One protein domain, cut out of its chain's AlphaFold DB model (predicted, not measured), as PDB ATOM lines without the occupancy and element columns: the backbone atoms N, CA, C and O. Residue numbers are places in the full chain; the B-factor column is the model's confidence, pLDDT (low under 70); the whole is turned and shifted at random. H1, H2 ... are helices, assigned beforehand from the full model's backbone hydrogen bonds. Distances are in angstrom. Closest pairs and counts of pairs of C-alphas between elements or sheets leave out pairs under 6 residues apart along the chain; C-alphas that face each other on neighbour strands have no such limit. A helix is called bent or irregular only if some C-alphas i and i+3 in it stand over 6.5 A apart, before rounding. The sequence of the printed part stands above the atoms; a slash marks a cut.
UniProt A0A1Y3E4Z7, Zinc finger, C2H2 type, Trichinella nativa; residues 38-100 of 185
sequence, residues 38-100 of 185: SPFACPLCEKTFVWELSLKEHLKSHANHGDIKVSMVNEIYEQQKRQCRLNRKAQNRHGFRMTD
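AT A GLANCE: This is residues 38 to 100 of the 185 residues of the protein "Zinc finger, C2H2 type" of Trichinella nativa (UniProt A0A1Y3E4Z7). Picture a lopsided helical hairpin: the shorter helix H1 is followed by a tight turn, and the much longer H2 folds back beside it and runs on well past it. Before H1, residues 38 to 51 fold back on themselves as a loop, and at the other end residues 89 to 95, of which 89 to 94 belong to H2, stick out. The printed part has 63 residues with two named helices, H1 then H2, and no named strand; the class is all helix. It is only just loose, close to compact, with a radius of gyration of the C-alphas of 13.0 A, and spans 42 by 18 by 16 A.

IN THESE COORDINATES: Start at C-alpha 38, at (2.868, -37.458, -33.955). Residues 38 to 51 have no named element, but residues 40 to 41 pair with residues 48 to 49, antiparallel. Find C-alpha 52 at (1.641, -34.553, -24.770); from there H1, residues 52 to 65, runs 20.4 A. H2, residues 70 to 94, runs 38.1 A and ends at C-alpha 94, at (16.771, -49.732, -34.401). H2 is irregular, but only just: C-alphas 71 and 74 are 6.8 A apart.

HOW THE PARTS SIT: Look at Ala 63 and Val 70, whose C-alphas, 5.2 A apart, are the closest of H1 and H2. The two helices touch, H2 with residues 70 to 81 alone. They form a helical hairpin, at a shallow tilt of 31 degrees, opposite ways. In H1 every O i to N i+4 pair is within hydrogen-bond range; in H2, 17 of 21 are.

THE WHOLE: The C-alphas of Gly 66 and Gly 95, 41.8 A apart, are the two farthest apart. The printed part has no cut, and the link from H1 to H2 is tight. Read the B-factor column: the mean pLDDT of the printed part is 80.9, and residues 87 to 100 are under 70.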
ATOM      1  N   SER A  38       3.718 -37.871 -35.072       76.00
ATOM      2  CA  SER A  38       2.868 -37.458 -33.955       76.00
ATOM      3  C   SER A  38       2.603 -38.657 -33.033       76.00
ATOM      4  O   SER A  38       1.683 -39.433 -33.294       76.00
ATOM      5  N   PRO A  39       3.403 -38.863 -31.970       79.62
ATOM      6  CA  PRO A  39       3.359 -40.102 -31.194       79.62
ATOM      7  C   PRO A  39       2.132 -40.206 -30.277       79.62
ATOM      8  O   PRO A  39       1.849 -41.288 -29.769       79.62
ATOM      9  N   PHE A  40       1.413 -39.105 -30.046       84.94
ATOM     10  CA  PHE A  40       0.259 -39.062 -29.154       84.94
ATOM     11  C   PHE A  40      -1.032 -39.075 -29.971       84.94
ATOM     12  O   PHE A  40      -1.350 -38.076 -30.608       84.94
ATOM     13  N   ALA A  41      -1.786 -40.170 -29.940       87.06
ATOM     14  CA  ALA A  41      -3.074 -40.274 -30.625       87.06
ATOM     15  C   ALA A  41      -4.238 -40.179 -29.629       87.06
ATOM     16  O   ALA A  41      -4.165 -40.695 -28.511       87.06
ATOM     17  N   CYS A  42      -5.322 -39.521 -30.033       88.69
ATOM     18  CA  CYS A  42      -6.577 -39.546 -29.299       88.69
ATOM     19  C   CYS A  42      -7.293 -40.877 -29.563       88.69
ATOM     20  O   CYS A  42      -7.625 -41.154 -30.714       88.69
ATOM     21  N   PRO A  43      -7.597 -41.690 -28.536       87.81
ATOM     22  CA  PRO A  43      -8.286 -42.964 -28.741       87.81
ATOM     23  C   PRO A  43      -9.779 -42.815 -29.079       87.81
ATOM     24  O   PRO A  43     -10.432 -43.815 -29.342       87.81
ATOM     25  N   LEU A  44     -10.328 -41.594 -29.035       89.00
ATOM     26  CA  LEU A  44     -11.750 -41.325 -29.283       89.00
ATOM     27  C   LEU A  44     -12.028 -40.887 -30.724       89.00
ATOM     28  O   LEU A  44     -13.074 -41.213 -31.271       89.00
ATOM     29  N   CYS A  45     -11.117 -40.119 -31.326       90.38
ATOM     30  CA  CYS A  45     -11.306 -39.548 -32.664       90.38
ATOM     31  C   CYS A  45     -10.075 -39.668 -33.570       90.38
ATOM     32  O   CYS A  45     -10.008 -38.997 -34.596       90.38
ATOM     33  N   GLU A  46      -9.079 -40.455 -33.159       85.06
ATOM     34  CA  GLU A  46      -7.852 -40.776 -33.908       85.06
ATOM     35  C   GLU A  46      -6.961 -39.578 -34.278       85.06
ATOM     36  O   GLU A  46      -5.880 -39.754 -34.838       85.06
ATOM     37  N   LYS A  47      -7.339 -38.351 -33.892       85.75
ATOM     38  CA  LYS A  47      -6.504 -37.159 -34.061       85.75
ATOM     39  C   LYS A  47      -5.172 -37.336 -33.347       85.75
ATOM     40  O   LYS A  47      -5.124 -37.738 -32.181       85.75
ATOM     41  N   THR A  48      -4.093 -36.980 -34.032       85.38
ATOM     42  CA  THR A  48      -2.737 -37.133 -33.518       85.38
ATOM     43  C   THR A  48      -2.103 -35.794 -33.154       85.38
ATOM     44  O   THR A  48      -2.412 -34.739 -33.709       85.38
ATOM     45  N   PHE A  49      -1.197 -35.836 -32.182       84.50
ATOM     46  CA  PHE A  49      -0.540 -34.678 -31.602       84.50
ATOM     47  C   PHE A  49       0.960 -34.928 -31.468       84.50
ATOM     48  O   PHE A  49       1.422 -36.011 -31.097       84.50
ATOM     49  N   VAL A  50       1.741 -33.884 -31.737       81.88
ATOM     50  CA  VAL A  50       3.203 -33.897 -31.574       81.88
ATOM     51  C   VAL A  50       3.599 -33.805 -30.096       81.88
ATOM     52  O   VAL A  50       4.614 -34.367 -29.669       81.88
ATOM     53  N   TRP A  51       2.787 -33.115 -29.292       83.50
ATOM     54  CA  TRP A  51       3.060 -32.858 -27.883       83.50
ATOM     55  C   TRP A  51       1.988 -33.441 -26.966       83.50
ATOM     56  O   TRP A  51       0.791 -33.359 -27.227       83.50
ATOM     57  N   GLU A  52       2.453 -33.957 -25.831       85.56
ATOM     58  CA  GLU A  52       1.641 -34.553 -24.770       85.56
ATOM     59  C   GLU A  52       0.587 -33.576 -24.217       85.56
ATOM     60  O   GLU A  52      -0.571 -33.943 -24.032       85.56
ATOM     61  N   LEU A  53       0.965 -32.312 -24.003       88.44
ATOM     62  CA  LEU A  53       0.044 -31.283 -23.510       88.44
ATOM     63  C   LEU A  53      -1.077 -30.983 -24.511       88.44
ATOM     64  O   LEU A  53      -2.214 -30.780 -24.099       88.44
ATOM     65  N   SER A  54      -0.785 -31.010 -25.814       89.69
ATOM     66  CA  SER A  54      -1.796 -30.790 -26.854       89.69
ATOM     67  C   SER A  54      -2.861 -31.888 -26.845       89.69
ATOM     68  O   SER A  54      -4.045 -31.576 -26.915       89.69
ATOM     69  N   LEU A  55      -2.460 -33.154 -26.663       90.38
ATOM     70  CA  LEU A  55      -3.409 -34.252 -26.456       90.38
ATOM     71  C   LEU A  55      -4.242 -34.034 -25.185       90.38
ATOM     72  O   LEU A  55      -5.450 -34.248 -25.202       90.38
ATOM     73  N   LYS A  56      -3.625 -33.598 -24.080       92.94
ATOM     74  CA  LYS A  56      -4.343 -33.369 -22.817       92.94
ATOM     75  C   LYS A  56      -5.429 -32.305 -22.951       92.94
ATOM     76  O   LYS A  56      -6.551 -32.530 -22.506       92.94
ATOM     77  N   GLU A  57      -5.107 -31.166 -23.559       92.88
ATOM     78  CA  GLU A  57      -6.089 -30.105 -23.806       92.88
ATOM     79  C   GLU A  57      -7.184 -30.570 -24.772       92.88
ATOM     80  O   GLU A  57      -8.360 -30.299 -24.546       92.88
ATOM     81  N   HIS A  58      -6.833 -31.358 -25.788       93.25
ATOM     82  CA  HIS A  58      -7.818 -31.965 -26.677       93.25
ATOM     83  C   HIS A  58      -8.756 -32.955 -25.958       93.25
ATOM     84  O   HIS A  58      -9.962 -32.938 -26.175       93.25
ATOM     85  N   LEU A  59      -8.258 -33.783 -25.040       93.12
ATOM     86  CA  LEU A  59      -9.120 -34.673 -24.254       93.12
ATOM     87  C   LEU A  59     -10.100 -33.891 -23.362       93.12
ATOM     88  O   LEU A  59     -11.213 -34.354 -23.122       93.12
ATOM     89  N   LYS A  60      -9.741 -32.678 -22.916       95.12
ATOM     90  CA  LYS A  60     -10.700 -31.798 -22.234       95.12
ATOM     91  C   LYS A  60     -11.811 -31.326 -23.165       95.12
ATOM     92  O   LYS A  60     -12.929 -31.180 -22.688       95.12
ATOM     93  N   SER A  61     -11.556 -31.117 -24.462       94.81
ATOM     94  CA  SER A  61     -12.641 -30.770 -25.389       94.81
ATOM     95  C   SER A  61     -13.647 -31.913 -25.495       94.81
ATOM     96  O   SER A  61     -14.838 -31.660 -25.390       94.81
ATOM     97  N   HIS A  62     -13.186 -33.164 -25.581       92.81
ATOM     98  CA  HIS A  62     -14.071 -34.333 -25.503       92.81
ATOM     99  C   HIS A  62     -14.870 -34.374 -24.194       92.81
ATOM    100  O   HIS A  62     -16.063 -34.663 -24.202       92.81
ATOM    101  N   ALA A  63     -14.251 -34.019 -23.065       92.38
ATOM    102  CA  ALA A  63     -14.971 -33.938 -21.798       92.38
ATOM    103  C   ALA A  63     -16.011 -32.804 -21.755       92.38
ATOM    104  O   ALA A  63     -17.097 -32.986 -21.211       92.38
ATOM    105  N   ASN A  64     -15.707 -31.655 -22.362       92.00
ATOM    106  CA  ASN A  64     -16.622 -30.517 -22.457       92.00
ATOM    107  C   ASN A  64     -17.799 -30.797 -23.403       92.00
ATOM    108  O   ASN A  64     -18.908 -30.339 -23.146       92.00
ATOM    109  N   HIS A  65     -17.563 -31.550 -24.482       92.94
ATOM    110  CA  HIS A  65     -18.602 -31.995 -25.414       92.94
ATOM    111  C   HIS A  65     -19.429 -33.173 -24.877       92.94
ATOM    112  O   HIS A  65     -20.482 -33.475 -25.430       92.94
ATOM    113  N   GLY A  66     -18.996 -33.795 -23.778       90.56
ATOM    114  CA  GLY A  66     -19.700 -34.906 -23.139       90.56
ATOM    115  C   GLY A  66     -19.339 -36.288 -23.686       90.56
ATOM    116  O   GLY A  66     -19.949 -37.269 -23.269       90.56
ATOM    117  N   ASP A  67     -18.332 -36.391 -24.556       90.75
ATOM    118  CA  ASP A  67     -17.858 -37.667 -25.109       90.75
ATOM    119  C   ASP A  67     -17.214 -38.550 -24.027       90.75
ATOM    120  O   ASP A  67     -17.290 -39.777 -24.075       90.75
ATOM    121  N   ILE A  68     -16.574 -37.928 -23.027       92.06
ATOM    122  CA  ILE A  68     -15.979 -38.604 -21.867       92.06
ATOM    123  C   ILE A  68     -16.209 -37.823 -20.574       92.06
ATOM    124  O   ILE A  68     -16.452 -36.621 -20.571       92.06
ATOM    125  N   LYS A  69     -16.067 -38.493 -19.429       93.12
ATOM    126  CA  LYS A  69     -16.084 -37.818 -18.124       93.12
ATOM    127  C   LYS A  69     -14.774 -37.064 -17.891       93.12
ATOM    128  O   LYS A  69     -13.697 -37.592 -18.159       93.12
ATOM    129  N   VAL A  70     -14.850 -35.880 -17.275       90.06
ATOM    130  CA  VAL A  70     -13.670 -35.075 -16.884       90.06
ATOM    131  C   VAL A  70     -12.682 -35.882 -16.029       90.06
ATOM    132  O   VAL A  70     -11.471 -35.741 -16.183       90.06
ATOM    133  N   SER A  71     -13.180 -36.784 -15.176       91.50
ATOM    134  CA  SER A  71     -12.344 -37.670 -14.355       91.50
ATOM    135  C   SER A  71     -11.484 -38.643 -15.174       91.50
ATOM    136  O   SER A  71     -10.397 -38.999 -14.731       91.50
ATOM    137  N   MET A  72     -11.927 -39.030 -16.376       91.88
ATOM    138  CA  MET A  72     -11.226 -39.978 -17.253       91.88
ATOM    139  C   MET A  72     -10.142 -39.313 -18.112       91.88
ATOM    140  O   MET A  72      -9.262 -39.997 -18.630       91.88
ATOM    141  N   VAL A  73     -10.139 -37.980 -18.234       90.88
ATOM    142  CA  VAL A  73      -9.174 -37.234 -19.067       90.88
ATOM    143  C   VAL A  73      -7.728 -37.539 -18.673       90.88
ATOM    144  O   VAL A  73      -6.901 -37.849 -19.528       90.88
ATOM    145  N   ASN A  74      -7.414 -37.471 -17.376       91.44
ATOM    146  CA  ASN A  74      -6.055 -37.722 -16.885       91.44
ATOM    147  C   ASN A  74      -5.649 -39.197 -17.023       91.44
ATOM    148  O   ASN A  74      -4.476 -39.487 -17.245       91.44
ATOM    149  N   GLU A  75      -6.601 -40.121 -16.921       92.75
ATOM    150  CA  GLU A  75      -6.344 -41.554 -17.058       92.75
ATOM    151  C   GLU A  75      -5.965 -41.919 -18.497       92.75
ATOM    152  O   GLU A  75      -4.913 -42.524 -18.726       92.75
ATOM    153  N   ILE A  76      -6.769 -41.467 -19.467       89.75
ATOM    154  CA  ILE A  76      -6.520 -41.664 -20.903       89.75
ATOM    155  C   ILE A  76      -5.180 -41.030 -21.297       89.75
ATOM    156  O   ILE A  76      -4.362 -41.631 -21.996       89.75
ATOM    157  N   TYR A  77      -4.924 -39.827 -20.792       91.56
ATOM    158  CA  TYR A  77      -3.669 -39.114 -20.986       91.56
ATOM    159  C   TYR A  77      -2.443 -39.902 -20.484       91.56
ATOM    160  O   TYR A  77      -1.482 -40.101 -21.234       91.56
ATOM    161  N   GLU A  78      -2.467 -40.408 -19.247       91.69
ATOM    162  CA  GLU A  78      -1.355 -41.194 -18.695       91.69
ATOM    163  C   GLU A  78      -1.196 -42.552 -19.400       91.69
ATOM    164  O   GLU A  78      -0.078 -43.057 -19.557       91.69
ATOM    165  N   GLN A  79      -2.290 -43.150 -19.884       90.50
ATOM    166  CA  GLN A  79      -2.239 -44.350 -20.718       90.50
ATOM    167  C   GLN A  79      -1.489 -44.094 -22.033       90.50
ATOM    168  O   GLN A  79      -0.558 -44.839 -22.350       90.50
ATOM    169  N   GLN A  80      -1.812 -43.014 -22.746       87.12
ATOM    170  CA  GLN A  80      -1.120 -42.628 -23.982       87.12
ATOM    171  C   GLN A  80       0.365 -42.322 -23.736       87.12
ATOM    172  O   GLN A  80       1.245 -42.745 -24.492       87.12
ATOM    173  N   LYS A  81       0.688 -41.682 -22.608       88.25
ATOM    174  CA  LYS A  81       2.078 -41.439 -22.194       88.25
ATOM    175  C   LYS A  81       2.863 -42.733 -21.975       88.25
ATOM    176  O   LYS A  81       4.029 -42.822 -22.375       88.25
ATOM    177  N   ARG A  82       2.245 -43.748 -21.357       87.69
ATOM    178  CA  ARG A  82       2.845 -45.083 -21.190       87.69
ATOM    179  C   ARG A  82       3.111 -45.741 -22.544       87.69
ATOM    180  O   ARG A  82       4.238 -46.181 -22.767       87.69
ATOM    181  N   GLN A  83       2.142 -45.723 -23.459       83.94
ATOM    182  CA  GLN A  83       2.297 -46.273 -24.814       83.94
ATOM    183  C   GLN A  83       3.449 -45.596 -25.577       83.94
ATOM    184  O   GLN A  83       4.344 -46.272 -26.078       83.94
ATOM    185  N   CYS A  84       3.542 -44.264 -25.533       77.75
ATOM    186  CA  CYS A  84       4.651 -43.513 -26.130       77.75
ATOM    187  C   CYS A  84       6.040 -43.891 -25.588       77.75
ATOM    188  O   CYS A  84       7.036 -43.830 -26.313       77.75
ATOM    189  N   ARG A  85       6.152 -44.219 -24.294       78.94
ATOM    190  CA  ARG A  85       7.426 -44.661 -23.697       78.94
ATOM    191  C   ARG A  85       7.814 -46.053 -24.187       78.94
ATOM    192  O   ARG A  85       8.994 -46.291 -24.429       78.94
ATOM    193  N   LEU A  86       6.841 -46.951 -24.333       76.56
ATOM    194  CA  LEU A  86       7.060 -48.300 -24.855       76.56
ATOM    195  C   LEU A  86       7.495 -48.255 -26.324       76.56
ATOM    196  O   LEU A  86       8.513 -48.853 -26.668       76.56
ATOM    197  N   ASN A  87       6.819 -47.445 -27.142       68.44
ATOM    198  CA  ASN A  87       7.163 -47.255 -28.552       68.44
ATOM    199  C   ASN A  87       8.586 -46.692 -28.717       68.44
ATOM    200  O   ASN A  87       9.360 -47.199 -29.525       68.44
ATOM    201  N   ARG A  88       8.994 -45.739 -27.863       65.75
ATOM    202  CA  ARG A  88      10.376 -45.225 -27.845       65.75
ATOM    203  C   ARG A  88      11.420 -46.278 -27.470       65.75
ATOM    204  O   ARG A  88      12.491 -46.308 -28.068       65.75
ATOM    205  N   LYS A  89      11.135 -47.152 -26.497       66.38
ATOM    206  CA  LYS A  89      12.043 -48.259 -26.139       66.38
ATOM    207  C   LYS A  89      12.198 -49.262 -27.285       66.38
ATOM    208  O   LYS A  89      13.279 -49.818 -27.452       66.38
ATOM    209  N   ALA A  90      11.142 -49.488 -28.064       61.22
ATOM    210  CA  ALA A  90      11.200 -50.339 -29.247       61.22
ATOM    211  C   ALA A  90      12.030 -49.700 -30.376       61.22
ATOM    212  O   ALA A  90      12.870 -50.377 -30.955       61.22
ATOM    213  N   GLN A  91      11.875 -48.398 -30.622       57.66
ATOM    214  CA  GLN A  91      12.575 -47.673 -31.695       57.66
ATOM    215  C   GLN A  91      14.065 -47.442 -31.414       57.66
ATOM    216  O   GLN A  91      14.883 -47.560 -32.320       57.66
ATOM    217  N   ASN A  92      14.448 -47.229 -30.149       50.97
ATOM    218  CA  ASN A  92      15.858 -47.115 -29.760       50.97
ATOM    219  C   ASN A  92      16.673 -48.403 -30.020       50.97
ATOM    220  O   ASN A  92      17.898 -48.336 -30.024       50.97
ATOM    221  N   ARG A  93      16.028 -49.562 -30.247       51.00
ATOM    222  CA  ARG A  93      16.713 -50.793 -30.692       51.00
ATOM    223  C   ARG A  93      17.111 -50.768 -32.171       51.00
ATOM    224  O   ARG A  93      17.981 -51.533 -32.559       51.00
ATOM    225  N   HIS A  94      16.517 -49.880 -32.966       50.25
ATOM    226  CA  HIS A  94      16.771 -49.732 -34.401       50.25
ATOM    227  C   HIS A  94      17.558 -48.456 -34.745       50.25
ATOM    228  O   HIS A  94      17.640 -48.084 -35.908       50.25
ATOM    229  N   GLY A  95      18.106 -47.748 -33.750       47.44
ATOM    230  CA  GLY A  95      18.924 -46.545 -33.962       47.44
ATOM    231  C   GLY A  95      18.168 -45.296 -34.444       47.44
ATOM    232  O   GLY A  95      18.759 -44.223 -34.468       47.44
ATOM    233  N   PHE A  96      16.875 -45.397 -34.765       46.44
ATOM    234  CA  PHE A  96      16.065 -44.281 -35.262       46.44
ATOM    235  C   PHE A  96      15.458 -43.478 -34.104       46.44
ATOM    236  O   PHE A  96      14.658 -44.002 -33.316       46.44
ATOM    237  N   ARG A  97      15.805 -42.189 -33.988       53.06
ATOM    238  CA  ARG A  97      15.210 -41.288 -32.993       53.06
ATOM    239  C   ARG A  97      14.021 -40.580 -33.639       53.06
ATOM    240  O   ARG A  97      14.145 -39.990 -34.699       53.06
ATOM    241  N   MET A  98      12.863 -40.566 -32.968       47.84
ATOM    242  CA  MET A  98      11.594 -39.923 -33.408       47.84
ATOM    243  C   MET A  98      11.684 -38.426 -33.798       47.84
ATOM    244  O   MET A  98      10.680 -37.784 -34.096       47.84
ATOM    245  N   THR A  99      12.862 -37.836 -33.681       48.19
ATOM    246  CA  THR A  99      13.184 -36.414 -33.741       48.19
ATOM    247  C   THR A  99      14.198 -36.093 -34.827       48.19
ATOM    248  O   THR A  99      14.507 -34.914 -35.012       48.19
ATOM    249  N   ASP A 100      14.677 -37.108 -35.545       48.56
ATOM    250  CA  ASP A 100      15.470 -36.906 -36.742       48.56
ATOM    251  C   ASP A 100      14.529 -36.331 -37.812       48.56
ATOM    252  O   ASP A 100      13.459 -36.902 -38.066       48.56
TER     253      ASP A 100